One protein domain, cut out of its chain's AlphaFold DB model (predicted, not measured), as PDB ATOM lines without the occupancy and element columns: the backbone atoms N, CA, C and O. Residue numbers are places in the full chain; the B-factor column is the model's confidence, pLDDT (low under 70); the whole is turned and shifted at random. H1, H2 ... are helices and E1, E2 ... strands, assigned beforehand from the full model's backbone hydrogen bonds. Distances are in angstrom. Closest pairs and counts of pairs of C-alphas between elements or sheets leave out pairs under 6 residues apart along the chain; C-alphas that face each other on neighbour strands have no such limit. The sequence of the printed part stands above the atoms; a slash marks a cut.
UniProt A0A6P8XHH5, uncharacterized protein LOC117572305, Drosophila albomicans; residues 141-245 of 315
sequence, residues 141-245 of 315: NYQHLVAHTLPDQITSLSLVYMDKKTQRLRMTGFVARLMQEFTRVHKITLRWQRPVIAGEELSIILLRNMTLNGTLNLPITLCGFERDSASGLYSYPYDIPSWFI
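Overview. This is residues 141 to 245 of the 315 residues of the protein "uncharacterized protein LOC117572305" of Drosophila albomicans (UniProt A0A6P8XHH5). Little regular structure: helix H1 has two small sheets near it, the E2 and E3 hairpin by residues 174 to 180 and parallel E1 and E4 by 179 to 184, with H2 apart from H1 and a long loop stretch after it. Named elements hold 38 of 105 printed residues, in the order E1 E2 E3 H1 E4 H2, a mixed class. The whole is compact, radius of gyration of the C-alphas 14.2 A, spanning 42 by 40 by 24 A.

Arrangement. E1, residues 146 to 149, and E4, 189 to 192, are parallel at 37 degrees; N 147 and O 189 are 2.9 A apart. E2, 159 to 162, and E3, 169 to 172, form an antiparallel hairpin, N 159 to O 172 2.8 A. The closest C-alphas of H1, 174 to 186, and E4 are Thr 183 and Thr 189, 6.6 A. H2, 204 to 212, and H1 are apart; in both, every O i to N i+4 pair is within hydrogen-bond range.

Along the chain. E1 begins at C-alpha 146 (55.712, 8.997, -49.202). H1 is 18.3 A long; H2, 12.1 A, ends at C-alpha 212 (59.763, -0.179, -63.350).

Size, cuts and confidence. C-alphas 143 and 245, the farthest apart, are 45.3 A apart. The printed part has no cut. The E4 to H2 link is long. Residues 227 to 232 are under pLDDT 70.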
ATOM      1  N   ASN A 141      42.491   6.946 -47.573       90.19
ATOM      2  CA  ASN A 141      43.539   7.569 -46.769       90.19
ATOM      3  C   ASN A 141      44.800   6.699 -46.770       90.19
ATOM      4  O   ASN A 141      44.778   5.596 -46.237       90.19
ATOM      5  N   TYR A 142      45.896   7.201 -47.324       90.62
ATOM      6  CA  TYR A 142      47.176   6.492 -47.423       90.62
ATOM      7  C   TYR A 142      48.136   6.828 -46.270       90.62
ATOM      8  O   TYR A 142      49.321   6.537 -46.352       90.62
ATOM      9  N   GLN A 143      47.638   7.458 -45.204       90.94
ATOM     10  CA  GLN A 143      48.366   7.745 -43.962       90.94
ATOM     11  C   GLN A 143      49.733   8.418 -44.152       90.94
ATOM     12  O   GLN A 143      50.714   8.080 -43.503       90.94
ATOM     13  N   HIS A 144      49.780   9.425 -45.019       90.81
ATOM     14  CA  HIS A 144      50.976  10.196 -45.355       90.81
ATOM     15  C   HIS A 144      52.085   9.390 -46.036       90.81
ATOM     16  O   HIS A 144      53.231   9.848 -46.037       90.81
ATOM     17  N   LEU A 145      51.741   8.260 -46.677       91.38
ATOM     18  CA  LEU A 145      52.653   7.480 -47.513       91.38
ATOM     19  C   LEU A 145      53.480   8.406 -48.406       91.38
ATOM     20  O   LEU A 145      52.940   9.269 -49.101       91.38
ATOM     21  N   VAL A 146      54.795   8.219 -48.376       93.75
ATOM     22  CA  VAL A 146      55.712   8.997 -49.202       93.75
ATOM     23  C   VAL A 146      55.669   8.455 -50.626       93.75
ATOM     24  O   VAL A 146      56.061   7.320 -50.878       93.75
ATOM     25  N   ALA A 147      55.195   9.275 -51.560       94.00
ATOM     26  CA  ALA A 147      55.205   8.970 -52.981       94.00
ATOM     27  C   ALA A 147      56.364   9.708 -53.657       94.00
ATOM     28  O   ALA A 147      56.359  10.941 -53.744       94.00
ATOM     29  N   HIS A 148      57.344   8.948 -54.151       94.88
ATOM     30  CA  HIS A 148      58.441   9.499 -54.936       94.88
ATOM     31  C   HIS A 148      58.000   9.766 -56.376       94.88
ATOM     32  O   HIS A 148      57.452   8.885 -57.048       94.88
ATOM     33  N   THR A 149      58.254  10.987 -56.842       92.75
ATOM     34  CA  THR A 149      57.901  11.453 -58.187       92.75
ATOM     35  C   THR A 149      59.006  12.327 -58.786       92.75
ATOM     36  O   THR A 149      59.879  12.829 -58.068       92.75
ATOM     37  N   LEU A 150      58.936  12.536 -60.100       91.81
ATOM     38  CA  LEU A 150      59.695  13.538 -60.846       91.81
ATOM     39  C   LEU A 150      58.797  14.146 -61.936       91.81
ATOM     40  O   LEU A 150      58.151  13.381 -62.654       91.81
ATOM     41  N   PRO A 151      58.733  15.485 -62.055       88.31
ATOM     42  CA  PRO A 151      57.910  16.149 -63.060       88.31
ATOM     43  C   PRO A 151      58.629  16.219 -64.414       88.31
ATOM     44  O   PRO A 151      59.815  16.532 -64.465       88.31
ATOM     45  N   ASP A 152      57.895  15.982 -65.500       86.94
ATOM     46  CA  ASP A 152      58.382  16.066 -66.887       86.94
ATOM     47  C   ASP A 152      58.548  17.500 -67.422       86.94
ATOM     48  O   ASP A 152      59.186  17.700 -68.451       86.94
ATOM     49  N   GLN A 153      58.007  18.490 -66.708       89.62
ATOM     50  CA  GLN A 153      58.090  19.925 -67.000       89.62
ATOM     51  C   GLN A 153      57.556  20.349 -68.379       89.62
ATOM     52  O   GLN A 153      58.014  21.333 -68.962       89.62
ATOM     53  N   ILE A 154      56.532  19.653 -68.885       87.56
ATOM     54  CA  ILE A 154      55.845  20.039 -70.121       87.56
ATOM     55  C   ILE A 154      54.994  21.290 -69.880       87.56
ATOM     56  O   ILE A 154      54.043  21.279 -69.089       87.56
ATOM     57  N   THR A 155      55.299  22.358 -70.625       84.12
ATOM     58  CA  THR A 155      54.586  23.645 -70.566       84.12
ATOM     59  C   THR A 155      53.066  23.443 -70.552       84.12
ATOM     60  O   THR A 155      52.531  22.665 -71.337       84.12
ATOM     61  N   SER A 156      52.368  24.169 -69.668       82.69
ATOM     62  CA  SER A 156      50.926  24.077 -69.339       82.69
ATOM     63  C   SER A 156      50.481  22.871 -68.490       82.69
ATOM     64  O   SER A 156      49.575  23.025 -67.662       82.69
ATOM     65  N   LEU A 157      51.144  21.714 -68.592       87.62
ATOM     66  CA  LEU A 157      50.779  20.499 -67.850       87.62
ATOM     67  C   LEU A 157      51.457  20.437 -66.483       87.62
ATOM     68  O   LEU A 157      50.785  20.352 -65.449       87.62
ATOM     69  N   SER A 158      52.784  20.519 -66.478       88.88
ATOM     70  CA  SER A 158      53.606  20.547 -65.277       88.88
ATOM     71  C   SER A 158      54.769  21.512 -65.513       88.88
ATOM     72  O   SER A 158      55.409  21.498 -66.554       88.88
ATOM     73  N   LEU A 159      55.016  22.429 -64.585       90.31
ATOM     74  CA  LEU A 159      56.122  23.379 -64.666       90.31
ATOM     75  C   LEU A 159      56.665  23.596 -63.265       90.31
ATOM     76  O   LEU A 159      55.903  23.931 -62.353       90.31
ATOM     77  N   VAL A 160      57.974  23.445 -63.101       91.19
ATOM     78  CA  VAL A 160      58.640  23.775 -61.846       91.19
ATOM     79  C   VAL A 160      59.192  25.190 -61.916       91.19
ATOM     80  O   VAL A 160      59.808  25.598 -62.896       91.19
ATOM     81  N   TYR A 161      58.946  25.961 -60.863       90.12
ATOM     82  CA  TYR A 161      59.401  27.337 -60.742       90.12
ATOM     83  C   TYR A 161      59.831  27.634 -59.306       90.12
ATOM     84  O   TYR A 161      59.367  27.007 -58.350       90.12
ATOM     85  N   MET A 162      60.720  28.613 -59.145       90.38
ATOM     86  CA  MET A 162      61.089  29.118 -57.827       90.38
ATOM     87  C   MET A 162      60.045  30.133 -57.359       90.38
ATOM     88  O   MET A 162      59.824  31.158 -58.011       90.38
ATOM     89  N   ASP A 163      59.396  29.873 -56.225       90.94
ATOM     90  CA  ASP A 163      58.493  30.852 -55.626       90.94
ATOM     91  C   ASP A 163      59.303  32.036 -55.078       90.94
ATOM     92  O   ASP A 163      60.105  31.876 -54.158       90.94
ATOM     93  N   LYS A 164      59.053  33.238 -55.613       92.56
ATOM     94  CA  LYS A 164      59.727  34.480 -55.204       92.56
ATOM     95  C   LYS A 164      59.567  34.789 -53.712       92.56
ATOM     96  O   LYS A 164      60.472  35.376 -53.125       92.56
ATOM     97  N   LYS A 165      58.438  34.412 -53.100       94.38
ATOM     98  CA  LYS A 165      58.150  34.687 -51.685       94.38
ATOM     99  C   LYS A 165      58.833  33.691 -50.762       94.38
ATOM    100  O   LYS A 165      59.423  34.089 -49.768       94.38
ATOM    101  N   THR A 166      58.735  32.398 -51.069       91.94
ATOM    102  CA  THR A 166      59.241  31.349 -50.169       91.94
ATOM    103  C   THR A 166      60.644  30.865 -50.510       91.94
ATOM    104  O   THR A 166      61.187  30.083 -49.738       91.94
ATOM    105  N   GLN A 167      61.207  31.265 -51.657       90.25
ATOM    106  CA  GLN A 167      62.486  30.765 -52.188       90.25
ATOM    107  C   GLN A 167      62.536  29.226 -52.222       90.25
ATOM    108  O   GLN A 167      63.556  28.598 -51.953       90.25
ATOM    109  N   ARG A 168      61.385  28.602 -52.513       89.00
ATOM    110  CA  ARG A 168      61.228  27.145 -52.607       89.00
ATOM    111  C   ARG A 168      60.735  26.779 -53.993       89.00
ATOM    112  O   ARG A 168      59.879  27.473 -54.547       89.00
ATOM    113  N   LEU A 169      61.233  25.658 -54.506       88.31
ATOM    114  CA  LEU A 169      60.732  25.065 -55.737       88.31
ATOM    115  C   LEU A 169      59.277  24.642 -55.540       88.31
ATOM    116  O   LEU A 169      58.933  23.938 -54.586       88.31
ATOM    117  N   ARG A 170      58.423  25.088 -56.455       89.12
ATOM    118  CA  ARG A 170      57.014  24.716 -56.541       89.12
ATOM    119  C   ARG A 170      56.704  24.216 -57.936       89.12
ATOM    120  O   ARG A 170      57.394  24.545 -58.892       89.12
ATOM    121  N   MET A 171      55.640  23.434 -58.029       89.75
ATOM    122  CA  MET A 171      55.115  22.936 -59.291       89.75
ATOM    123  C   MET A 171      53.757  23.593 -59.565       89.75
ATOM    124  O   MET A 171      52.940  23.726 -58.653       89.75
ATOM    125  N   THR A 172      53.526  24.005 -60.808       90.81
ATOM    126  CA  THR A 172      52.251  24.527 -61.324       90.81
ATOM    127  C   THR A 172      51.908  23.851 -62.652       90.81
ATOM    128  O   THR A 172      52.694  23.062 -63.162       90.81
ATOM    129  N   GLY A 173      50.734  24.147 -63.203       90.62
ATOM    130  CA  GLY A 173      50.176  23.480 -64.380       90.62
ATOM    131  C   GLY A 173      48.947  22.646 -64.030       90.62
ATOM    132  O   GLY A 173      48.651  22.415 -62.854       90.62
ATOM    133  N   PHE A 174      48.196  22.241 -65.050       89.44
ATOM    134  CA  PHE A 174      46.946  21.503 -64.866       89.44
ATOM    135  C   PHE A 174      47.170  20.156 -64.160       89.44
ATOM    136  O   PHE A 174      46.585  19.900 -63.106       89.44
ATOM    137  N   VAL A 175      48.089  19.340 -64.682       89.56
ATOM    138  CA  VAL A 175      48.414  18.008 -64.143       89.56
ATOM    139  C   VAL A 175      49.075  18.131 -62.775       89.56
ATOM    140  O   VAL A 175      48.740  17.406 -61.839       89.56
ATOM    141  N   ALA A 176      49.971  19.104 -62.627       90.75
ATOM    142  CA  ALA A 176      50.620  19.402 -61.362       90.75
ATOM    143  C   ALA A 176      49.623  19.691 -60.230       90.75
ATOM    144  O   ALA A 176      49.739  19.124 -59.142       90.75
ATOM    145  N   ARG A 177      48.632  20.552 -60.491       92.31
ATOM    146  CA  ARG A 177      47.583  20.896 -59.522       92.31
ATOM    147  C   ARG A 177      46.661  19.717 -59.243       92.31
ATOM    148  O   ARG A 177      46.334  19.479 -58.085       92.31
ATOM    149  N   LEU A 178      46.298  18.951 -60.272       91.75
ATOM    150  CA  LEU A 178      45.514  17.728 -60.104       91.75
ATOM    151  C   LEU A 178      46.212  16.753 -59.147       91.75
ATOM    152  O   LEU A 178      45.581  16.225 -58.236       91.75
ATOM    153  N   MET A 179      47.521  16.556 -59.306       91.56
ATOM    154  CA  MET A 179      48.298  15.665 -58.441       91.56
ATOM    155  C   MET A 179      48.483  16.225 -57.026       91.56
ATOM    156  O   MET A 179      48.437  15.472 -56.052       91.56
ATOM    157  N   GLN A 180      48.632  17.542 -56.875       92.31
ATOM    158  CA  GLN A 180      48.631  18.193 -55.559       92.31
ATOM    159  C   GLN A 180      47.298  17.982 -54.824       92.31
ATOM    160  O   GLN A 180      47.294  17.613 -53.652       92.31
ATOM    161  N   GLU A 181      46.165  18.133 -55.510       94.31
ATOM    162  CA  GLU A 181      44.850  17.869 -54.920       94.31
ATOM    163  C   GLU A 181      44.623  16.383 -54.638       94.31
ATOM    164  O   GLU A 181      44.140  16.035 -53.560       94.31
ATOM    165  N   PHE A 182      45.033  15.495 -55.547       92.44
ATOM    166  CA  PHE A 182      44.970  14.049 -55.339       92.44
ATOM    167  C   PHE A 182      45.724  13.644 -54.069       92.44
ATOM    168  O   PHE A 182      45.173  12.968 -53.200       92.44
ATOM    169  N   THR A 183      46.964  14.112 -53.917       94.12
ATOM    170  CA  THR A 183      47.780  13.811 -52.732       94.12
ATOM    171  C   THR A 183      47.208  14.421 -51.455       94.12
ATOM    172  O   THR A 183      47.216  13.760 -50.416       94.12
ATOM    173  N   ARG A 184      46.616  15.621 -51.522       94.75
ATOM    174  CA  ARG A 184      45.926  16.249 -50.385       94.75
ATOM    175  C   ARG A 184      44.700  15.451 -49.938       94.75
ATOM    176  O   ARG A 184      44.569  15.157 -48.751       94.75
ATOM    177  N   VAL A 185      43.812  15.091 -50.867       95.19
ATOM    178  CA  VAL A 185      42.575  14.338 -50.581       95.19
ATOM    179  C   VAL A 185      42.899  12.959 -50.014       95.19
ATOM    180  O   VAL A 185      42.254  12.513 -49.066       95.19
ATOM    181  N   HIS A 186      43.933  12.311 -50.550       93.50
ATOM    182  CA  HIS A 186      44.309  10.954 -50.175       93.50
ATOM    183  C   HIS A 186      45.328  10.855 -49.032       93.50
ATOM    184  O   HIS A 186      45.709   9.746 -48.655       93.50
ATOM    185  N   LYS A 187      45.744  11.987 -48.448       94.88
ATOM    186  CA  LYS A 187      46.815  12.073 -47.440       94.88
ATOM    187  C   LYS A 187      48.069  11.319 -47.890       94.88
ATOM    188  O   LYS A 187      48.522  10.399 -47.220       94.88
ATOM    189  N   ILE A 188      48.601  11.681 -49.048       94.69
ATOM    190  CA  ILE A 188      49.868  11.177 -49.588       94.69
ATOM    191  C   ILE A 188      50.892  12.307 -49.488       94.69
ATOM    192  O   ILE A 188      50.577  13.464 -49.763       94.69
ATOM    193  N   THR A 189      52.127  11.982 -49.119       93.75
ATOM    194  CA  THR A 189      53.224  12.951 -49.072       93.75
ATOM    195  C   THR A 189      54.030  12.861 -50.359       93.75
ATOM    196  O   THR A 189      54.787  11.914 -50.557       93.75
ATOM    197  N   LEU A 190      53.904  13.853 -51.237       91.69
ATOM    198  CA  LEU A 190      54.704  13.909 -52.459       91.69
ATOM    199  C   LEU A 190      56.151  14.313 -52.132       91.69
ATOM    200  O   LEU A 190      56.375  15.321 -51.457       91.69
ATOM    201  N   ARG A 191      57.136  13.557 -52.627       92.69
ATOM    202  CA  ARG A 191      58.560  13.918 -52.540       92.69
ATOM    203  C   ARG A 191      59.248  13.765 -53.886       92.69
ATOM    204  O   ARG A 191      59.014  12.806 -54.618       92.69
ATOM    205  N   TRP A 192      60.148  14.694 -54.182       91.81
ATOM    206  CA  TRP A 192      61.017  14.577 -55.345       91.81
ATOM    207  C   TRP A 192      62.043  13.474 -55.102       91.81
ATOM    208  O   TRP A 192      62.647  13.415 -54.032       91.81
ATOM    209  N   GLN A 193      62.227  12.592 -56.080       93.62
ATOM    210  CA  GLN A 193      63.232  11.526 -55.995       93.62
ATOM    211  C   GLN A 193      64.664  12.088 -55.978       93.62
ATOM    212  O   GLN A 193      65.540  11.526 -55.325       93.62
ATOM    213  N   ARG A 194      64.878  13.222 -56.649       91.44
ATOM    214  CA  ARG A 194      66.128  13.988 -56.676       91.44
ATOM    215  C   ARG A 194      65.826  15.489 -56.741       91.44
ATOM    216  O   ARG A 194      64.684  15.852 -57.036       91.44
ATOM    217  N   PRO A 195      66.813  16.370 -56.491       89.88
ATOM    218  CA  PRO A 195      66.647  17.801 -56.719       89.88
ATOM    219  C   PRO A 195      66.176  18.075 -58.153       89.88
ATOM    220  O   PRO A 195      66.775  17.585 -59.113       89.88
ATOM    221  N   VAL A 196      65.079  18.825 -58.283       89.62
ATOM    222  CA  VAL A 196      64.488  19.159 -59.583       89.62
ATOM    223  C   VAL A 196      65.165  20.402 -60.144       89.62
ATOM    224  O   VAL A 196      65.279  21.414 -59.451       89.62
ATOM    225  N   ILE A 197      65.587  20.331 -61.404       88.88
ATOM    226  CA  ILE A 197      66.199  21.442 -62.133       88.88
ATOM    227  C   ILE A 197      65.109  22.087 -62.990       88.88
ATOM    228  O   ILE A 197      64.475  21.407 -63.788       88.88
ATOM    229  N   ALA A 198      64.850  23.383 -62.816       87.38
ATOM    230  CA  ALA A 198      63.807  24.068 -63.582       87.38
ATOM    231  C   ALA A 198      64.132  24.068 -65.088       87.38
ATOM    232  O   ALA A 198      65.245  24.418 -65.476       87.38
ATOM    233  N   GLY A 199      63.160  23.685 -65.920       84.94
ATOM    234  CA  GLY A 199      63.316  23.559 -67.375       84.94
ATOM    235  C   GLY A 199      63.983  22.260 -67.842       84.94
ATOM    236  O   GLY A 199      64.223  22.101 -69.032       84.94
ATOM    237  N   GLU A 200      64.288  21.332 -66.932       89.06
ATOM    238  CA  GLU A 200      64.773  20.002 -67.300       89.06
ATOM    239  C   GLU A 200      63.642  19.168 -67.914       89.06
ATOM    240  O   GLU A 200      62.675  18.828 -67.229       89.06
ATOM    241  N   GLU A 201      63.800  18.814 -69.189       85.06
ATOM    242  CA  GLU A 201      62.910  17.894 -69.892       85.06
ATOM    243  C   GLU A 201      63.309  16.445 -69.598       85.06
ATOM    244  O   GLU A 201      64.428  16.009 -69.885       85.06
ATOM    245  N   LEU A 202      62.381  15.678 -69.025       88.62
ATOM    246  CA  LEU A 202      62.594  14.260 -68.753       88.62
ATOM    247  C   LEU A 202      61.971  13.411 -69.851       88.62
ATOM    248  O   LEU A 202      60.786  13.520 -70.152       88.62
ATOM    249  N   SER A 203      62.766  12.500 -70.411       87.75
ATOM    250  CA  SER A 203      62.245  11.502 -71.342       87.75
ATOM    251  C   SER A 203      61.249  10.578 -70.639       87.75
ATOM    252  O   SER A 203      61.527  10.032 -69.567       87.75
ATOM    253  N   ILE A 204      60.123  10.310 -71.300       86.25
ATOM    254  CA  ILE A 204      59.148   9.299 -70.877       86.25
ATOM    255  C   ILE A 204      59.797   7.925 -70.647       86.25
ATOM    256  O   ILE A 204      59.413   7.205 -69.727       86.25
ATOM    257  N   ILE A 205      60.806   7.562 -71.448       87.69
ATOM    258  CA  ILE A 205      61.519   6.281 -71.328       87.69
ATOM    259  C   ILE A 205      62.287   6.232 -70.003       87.69
ATOM    260  O   ILE A 205      62.267   5.216 -69.311       87.69
ATOM    261  N   LEU A 206      62.917   7.345 -69.617       90.44
ATOM    262  CA  LEU A 206      63.627   7.453 -68.347       90.44
ATOM    263  C   LEU A 206      62.654   7.316 -67.171       90.44
ATOM    264  O   LEU A 206      62.866   6.473 -66.302       90.44
ATOM    265  N   LEU A 207      61.562   8.088 -67.171       89.81
ATOM    266  CA  LEU A 207      60.542   8.025 -66.118       89.81
ATOM    267  C   LEU A 207      59.936   6.623 -65.995       89.81
ATOM    268  O   LEU A 207      59.748   6.120 -64.884       89.81
ATOM    269  N   ARG A 208      59.686   5.960 -67.129       87.75
ATOM    270  CA  ARG A 208      59.213   4.574 -67.178       87.75
ATOM    271  C   ARG A 208      60.213   3.617 -66.539       87.75
ATOM    272  O   ARG A 208      59.829   2.874 -65.643       87.75
ATOM    273  N   ASN A 209      61.485   3.668 -66.925       90.31
ATOM    274  CA  ASN A 209      62.518   2.792 -66.365       90.31
ATOM    275  C   ASN A 209      62.694   3.009 -64.857       90.31
ATOM    276  O   ASN A 209      62.780   2.049 -64.096       90.31
ATOM    277  N   MET A 210      62.667   4.266 -64.403       92.19
ATOM    278  CA  MET A 210      62.713   4.591 -62.975       92.19
ATOM    279  C   MET A 210      61.480   4.079 -62.219       92.19
ATOM    280  O   MET A 210      61.583   3.710 -61.051       92.19
ATOM    281  N   THR A 211      60.318   4.029 -62.870       89.38
ATOM    282  CA  THR A 211      59.094   3.461 -62.288       89.38
ATOM    283  C   THR A 211      59.165   1.936 -62.215       89.38
ATOM    284  O   THR A 211      58.846   1.356 -61.179       89.38
ATOM    285  N   LEU A 212      59.617   1.279 -63.288       86.44
ATOM    286  CA  LEU A 212      59.763  -0.179 -63.350       86.44
ATOM    287  C   LEU A 212      60.790  -0.694 -62.335       86.44
ATOM    288  O   LEU A 212      60.542  -1.701 -61.678       86.44
ATOM    289  N   ASN A 213      61.880   0.048 -62.130       89.69
ATOM    290  CA  ASN A 213      62.896  -0.264 -61.122       89.69
ATOM    291  C   ASN A 213      62.481   0.140 -59.693       89.69
ATOM    292  O   ASN A 213      63.265  -0.012 -58.759       89.69
ATOM    293  N   GLY A 214      61.275   0.689 -59.500       87.25
ATOM    294  CA  GLY A 214      60.740   1.062 -58.187       87.25
ATOM    295  C   GLY A 214      61.303   2.352 -57.586       87.25
ATOM    296  O   GLY A 214      60.943   2.701 -56.465       87.25
ATOM    297  N   THR A 215      62.149   3.087 -58.314       93.19
ATOM    298  CA  THR A 215      62.689   4.386 -57.881       93.19
ATOM    299  C   THR A 215      61.602   5.466 -57.822       93.19
ATOM    300  O   THR A 215      61.655   6.356 -56.973       93.19
ATOM    301  N   LEU A 216      60.612   5.396 -58.718       92.69
ATOM    302  CA  LEU A 216      59.422   6.248 -58.701       92.69
ATOM    303  C   LEU A 216      58.185   5.416 -58.364       92.69
ATOM    304  O   LEU A 216      57.948   4.366 -58.955       92.69
ATOM    305  N   ASN A 217      57.366   5.916 -57.439       88.62
ATOM    306  CA  ASN A 217      56.101   5.274 -57.068       88.62
ATOM    307  C   ASN A 217      54.904   5.927 -57.760       88.62
ATOM    308  O   ASN A 217      53.880   5.274 -57.955       88.62
ATOM    309  N   LEU A 218      55.031   7.211 -58.101       89.19
ATOM    310  CA  LEU A 218      53.976   8.006 -58.715       89.19
ATOM    311  C   LEU A 218      54.571   8.873 -59.838       89.19
ATOM    312  O   LEU A 218      54.762  10.075 -59.639       89.19
ATOM    313  N   PRO A 219      54.935   8.288 -60.993       87.94
ATOM    314  CA  PRO A 219      55.358   9.074 -62.146       87.94
ATOM    315  C   PRO A 219      54.186   9.915 -62.666       87.94
ATOM    316  O   PRO A 219      53.051   9.444 -62.733       87.94
ATOM    317  N   ILE A 220      54.465  11.162 -63.038       84.94
ATOM    318  CA  ILE A 220      53.473  12.091 -63.583       84.94
ATOM    319  C   ILE A 220      54.025  12.581 -64.915       84.94
ATOM    320  O   ILE A 220      54.981  13.354 -64.930       84.94
ATOM    321  N   THR A 221      53.461  12.107 -66.025       83.06
ATOM    322  CA  THR A 221      53.896  12.545 -67.353       83.06
ATOM    323  C   THR A 221      52.805  12.409 -68.404       83.06
ATOM    324  O   THR A 221      51.902  11.576 -68.270       83.06
ATOM    325  N   LEU A 222      52.889  13.225 -69.455       80.19
ATOM    326  CA  LEU A 222      52.113  13.014 -70.668       80.19
ATOM    327  C   LEU A 222      52.691  11.828 -71.446       80.19
ATOM    328  O   LEU A 222      53.854  11.825 -71.843       80.19
ATOM    329  N   CYS A 223      51.858  10.830 -71.712       77.88
ATOM    330  CA  CYS A 223      52.219   9.689 -72.539       77.88
ATOM    331  C   CYS A 223      51.120   9.390 -73.554       77.88
ATOM    332  O   CYS A 223      49.947   9.688 -73.325       77.88
ATOM    333  N   GLY A 224      51.503   8.801 -74.687       73.25
ATOM    334  CA  GLY A 224      50.525   8.184 -75.574       73.25
ATOM    335  C   GLY A 224      49.790   7.068 -74.831       73.25
ATOM    336  O   GLY A 224      50.379   6.398 -73.984       73.25
ATOM    337  N   PHE A 225      48.507   6.868 -75.140       70.00
ATOM    338  CA  PHE A 225      47.763   5.748 -74.575       70.00
ATOM    339  C   PHE A 225      48.372   4.430 -75.070       70.00
ATOM    340  O   PHE A 225      48.185   4.030 -76.219       70.00
ATOM    341  N   GLU A 226      49.102   3.757 -74.190       70.31
ATOM    342  CA  GLU A 226      49.604   2.410 -74.407       70.31
ATOM    343  C   GLU A 226      48.740   1.423 -73.628       70.31
ATOM    344  O   GLU A 226      48.372   1.654 -72.475       70.31
ATOM    345  N   ARG A 227      48.423   0.283 -74.251       67.94
ATOM    346  CA  ARG A 227      47.834  -0.828 -73.502       67.94
ATOM    347  C   ARG A 227      48.850  -1.326 -72.485       67.94
ATOM    348  O   ARG A 227      50.038  -1.432 -72.794       67.94
ATOM    349  N   ASP A 228      48.351  -1.693 -71.310       69.69
ATOM    350  CA  ASP A 228      49.161  -2.309 -70.267       69.69
ATOM    351  C   ASP A 228      49.985  -3.471 -70.825       69.69
ATOM    352  O   ASP A 228      49.464  -4.369 -71.499       69.69
ATOM    353  N   SER A 229      51.278  -3.463 -70.529       67.69
ATOM    354  CA  SER A 229      52.196  -4.498 -70.989       67.69
ATOM    355  C   SER A 229      53.337  -4.689 -69.991       67.69
ATOM    356  O   SER A 229      53.361  -4.068 -68.928       67.69
ATOM    357  N   ALA A 230      54.308  -5.540 -70.330       65.12
ATOM    358  CA  ALA A 230      55.529  -5.680 -69.538       65.12
ATOM    359  C   ALA A 230      56.289  -4.346 -69.373       65.12
ATOM    360  O   ALA A 230      57.064  -4.195 -68.435       65.12
ATOM    361  N   SER A 231      56.047  -3.368 -70.254       61.78
ATOM    362  CA  SER A 231      56.691  -2.056 -70.215       61.78
ATOM    363  C   SER A 231      56.028  -1.055 -69.258       61.78
ATOM    364  O   SER A 231      56.532   0.058 -69.126       61.78
ATOM    365  N   GLY A 232      54.924  -1.403 -68.592       68.19
ATOM    366  CA  GLY A 232      54.298  -0.526 -67.601       68.19
ATOM    367  C   GLY A 232      52.792  -0.718 -67.449       68.19
ATOM    368  O   GLY A 232      52.116  -1.274 -68.316       68.19
ATOM    369  N   LEU A 233      52.284  -0.238 -66.312       73.12
ATOM    370  CA  LEU A 233      50.858  -0.091 -66.038       73.12
ATOM    371  C   LEU A 233      50.481   1.385 -66.120       73.12
ATOM    372  O   LEU A 233      51.157   2.213 -65.504       73.12
ATOM    373  N   TYR A 234      49.374   1.689 -66.794       78.56
ATOM    374  CA  TYR A 234      48.866   3.052 -66.921       78.56
ATOM    375  C   TYR A 234      47.559   3.238 -66.157       78.56
ATOM    376  O   TYR A 234      46.762   2.312 -65.999       78.56
ATOM    377  N   SER A 235      47.331   4.455 -65.663       78.88
ATOM    378  CA  SER A 235      46.006   4.838 -65.186       78.88
ATOM    379  C   SER A 235      45.034   4.935 -66.361       78.88
ATOM    380  O   SER A 235      45.439   5.096 -67.513       78.88
ATOM    381  N   TYR A 236      43.738   4.920 -66.062       79.38
ATOM    382  CA  TYR A 236      42.740   5.305 -67.053       79.38
ATOM    383  C   TYR A 236      43.051   6.721 -67.586       79.38
ATOM    384  O   TYR A 236      43.445   7.581 -66.784       79.38
ATOM    385  N   PRO A 237      42.926   6.976 -68.903       80.81
ATOM    386  CA  PRO A 237      43.195   8.294 -69.464       80.81
ATOM    387  C   PRO A 237      42.245   9.325 -68.848       80.81
ATOM    388  O   PRO A 237      41.032   9.129 -68.832       80.81
ATOM    389  N   TYR A 238      42.802  10.414 -68.320       80.50
ATOM    390  CA  TYR A 238      42.021  11.515 -67.744       80.50
ATOM    391  C   TYR A 238      41.898  12.713 -68.692       80.50
ATOM    392  O   TYR A 238      41.018  13.545 -68.496       80.50
ATOM    393  N   ASP A 239      42.766  12.798 -69.700       82.50
ATOM    394  CA  ASP A 239      42.732  13.812 -70.749       82.50
ATOM    395  C   ASP A 239      43.163  13.183 -72.083       82.50
ATOM    396  O   ASP A 239      44.056  12.331 -72.117       82.50
ATOM    397  N   ILE A 240      42.495  13.567 -73.170       82.94
ATOM    398  CA  ILE A 240      42.773  13.100 -74.533       82.94
ATOM    399  C   ILE A 240      42.816  14.343 -75.428       82.94
ATOM    400  O   ILE A 240      41.777  14.770 -75.942       82.94
ATOM    401  N   PRO A 241      44.000  14.954 -75.609       80.94
ATOM    402  CA  PRO A 241      44.117  16.136 -76.442       80.94
ATOM    403  C   PRO A 241      43.866  15.784 -77.913       80.94
ATOM    404  O   PRO A 241      44.264  14.727 -78.406       80.94
ATOM    405  N   SER A 242      43.217  16.700 -78.629       83.94
ATOM    406  CA  SER A 242      43.080  16.604 -80.084       83.94
ATOM    407  C   SER A 242      44.370  17.049 -80.763       83.94
ATOM    408  O   SER A 242      44.976  18.045 -80.370       83.94
ATOM    409  N   TRP A 243      44.782  16.327 -81.802       83.38
ATOM    410  CA  TRP A 243      45.931  16.708 -82.617       83.38
ATOM    411  C   TRP A 243      45.527  17.817 -83.584       83.38
ATOM    412  O   TRP A 243      44.511  17.711 -84.268       83.38
ATOM    413  N   PHE A 244      46.332  18.873 -83.661       88.81
ATOM    414  CA  PHE A 244      46.131  19.958 -84.614       88.81
ATOM    415  C   PHE A 244      47.469  20.422 -85.180       88.81
ATOM    416  O   PHE A 244      48.504  20.369 -84.516       88.81
ATOM    417  N   ILE A 245      47.443  20.866 -86.433       91.56
ATOM    418  CA  ILE A 245      48.627  21.374 -87.120       91.56
ATOM    419  C   ILE A 245      48.672  22.882 -86.893       91.56
ATOM    420  O   ILE A 245      47.805  23.615 -87.364       91.56
TER     421      ILE A 245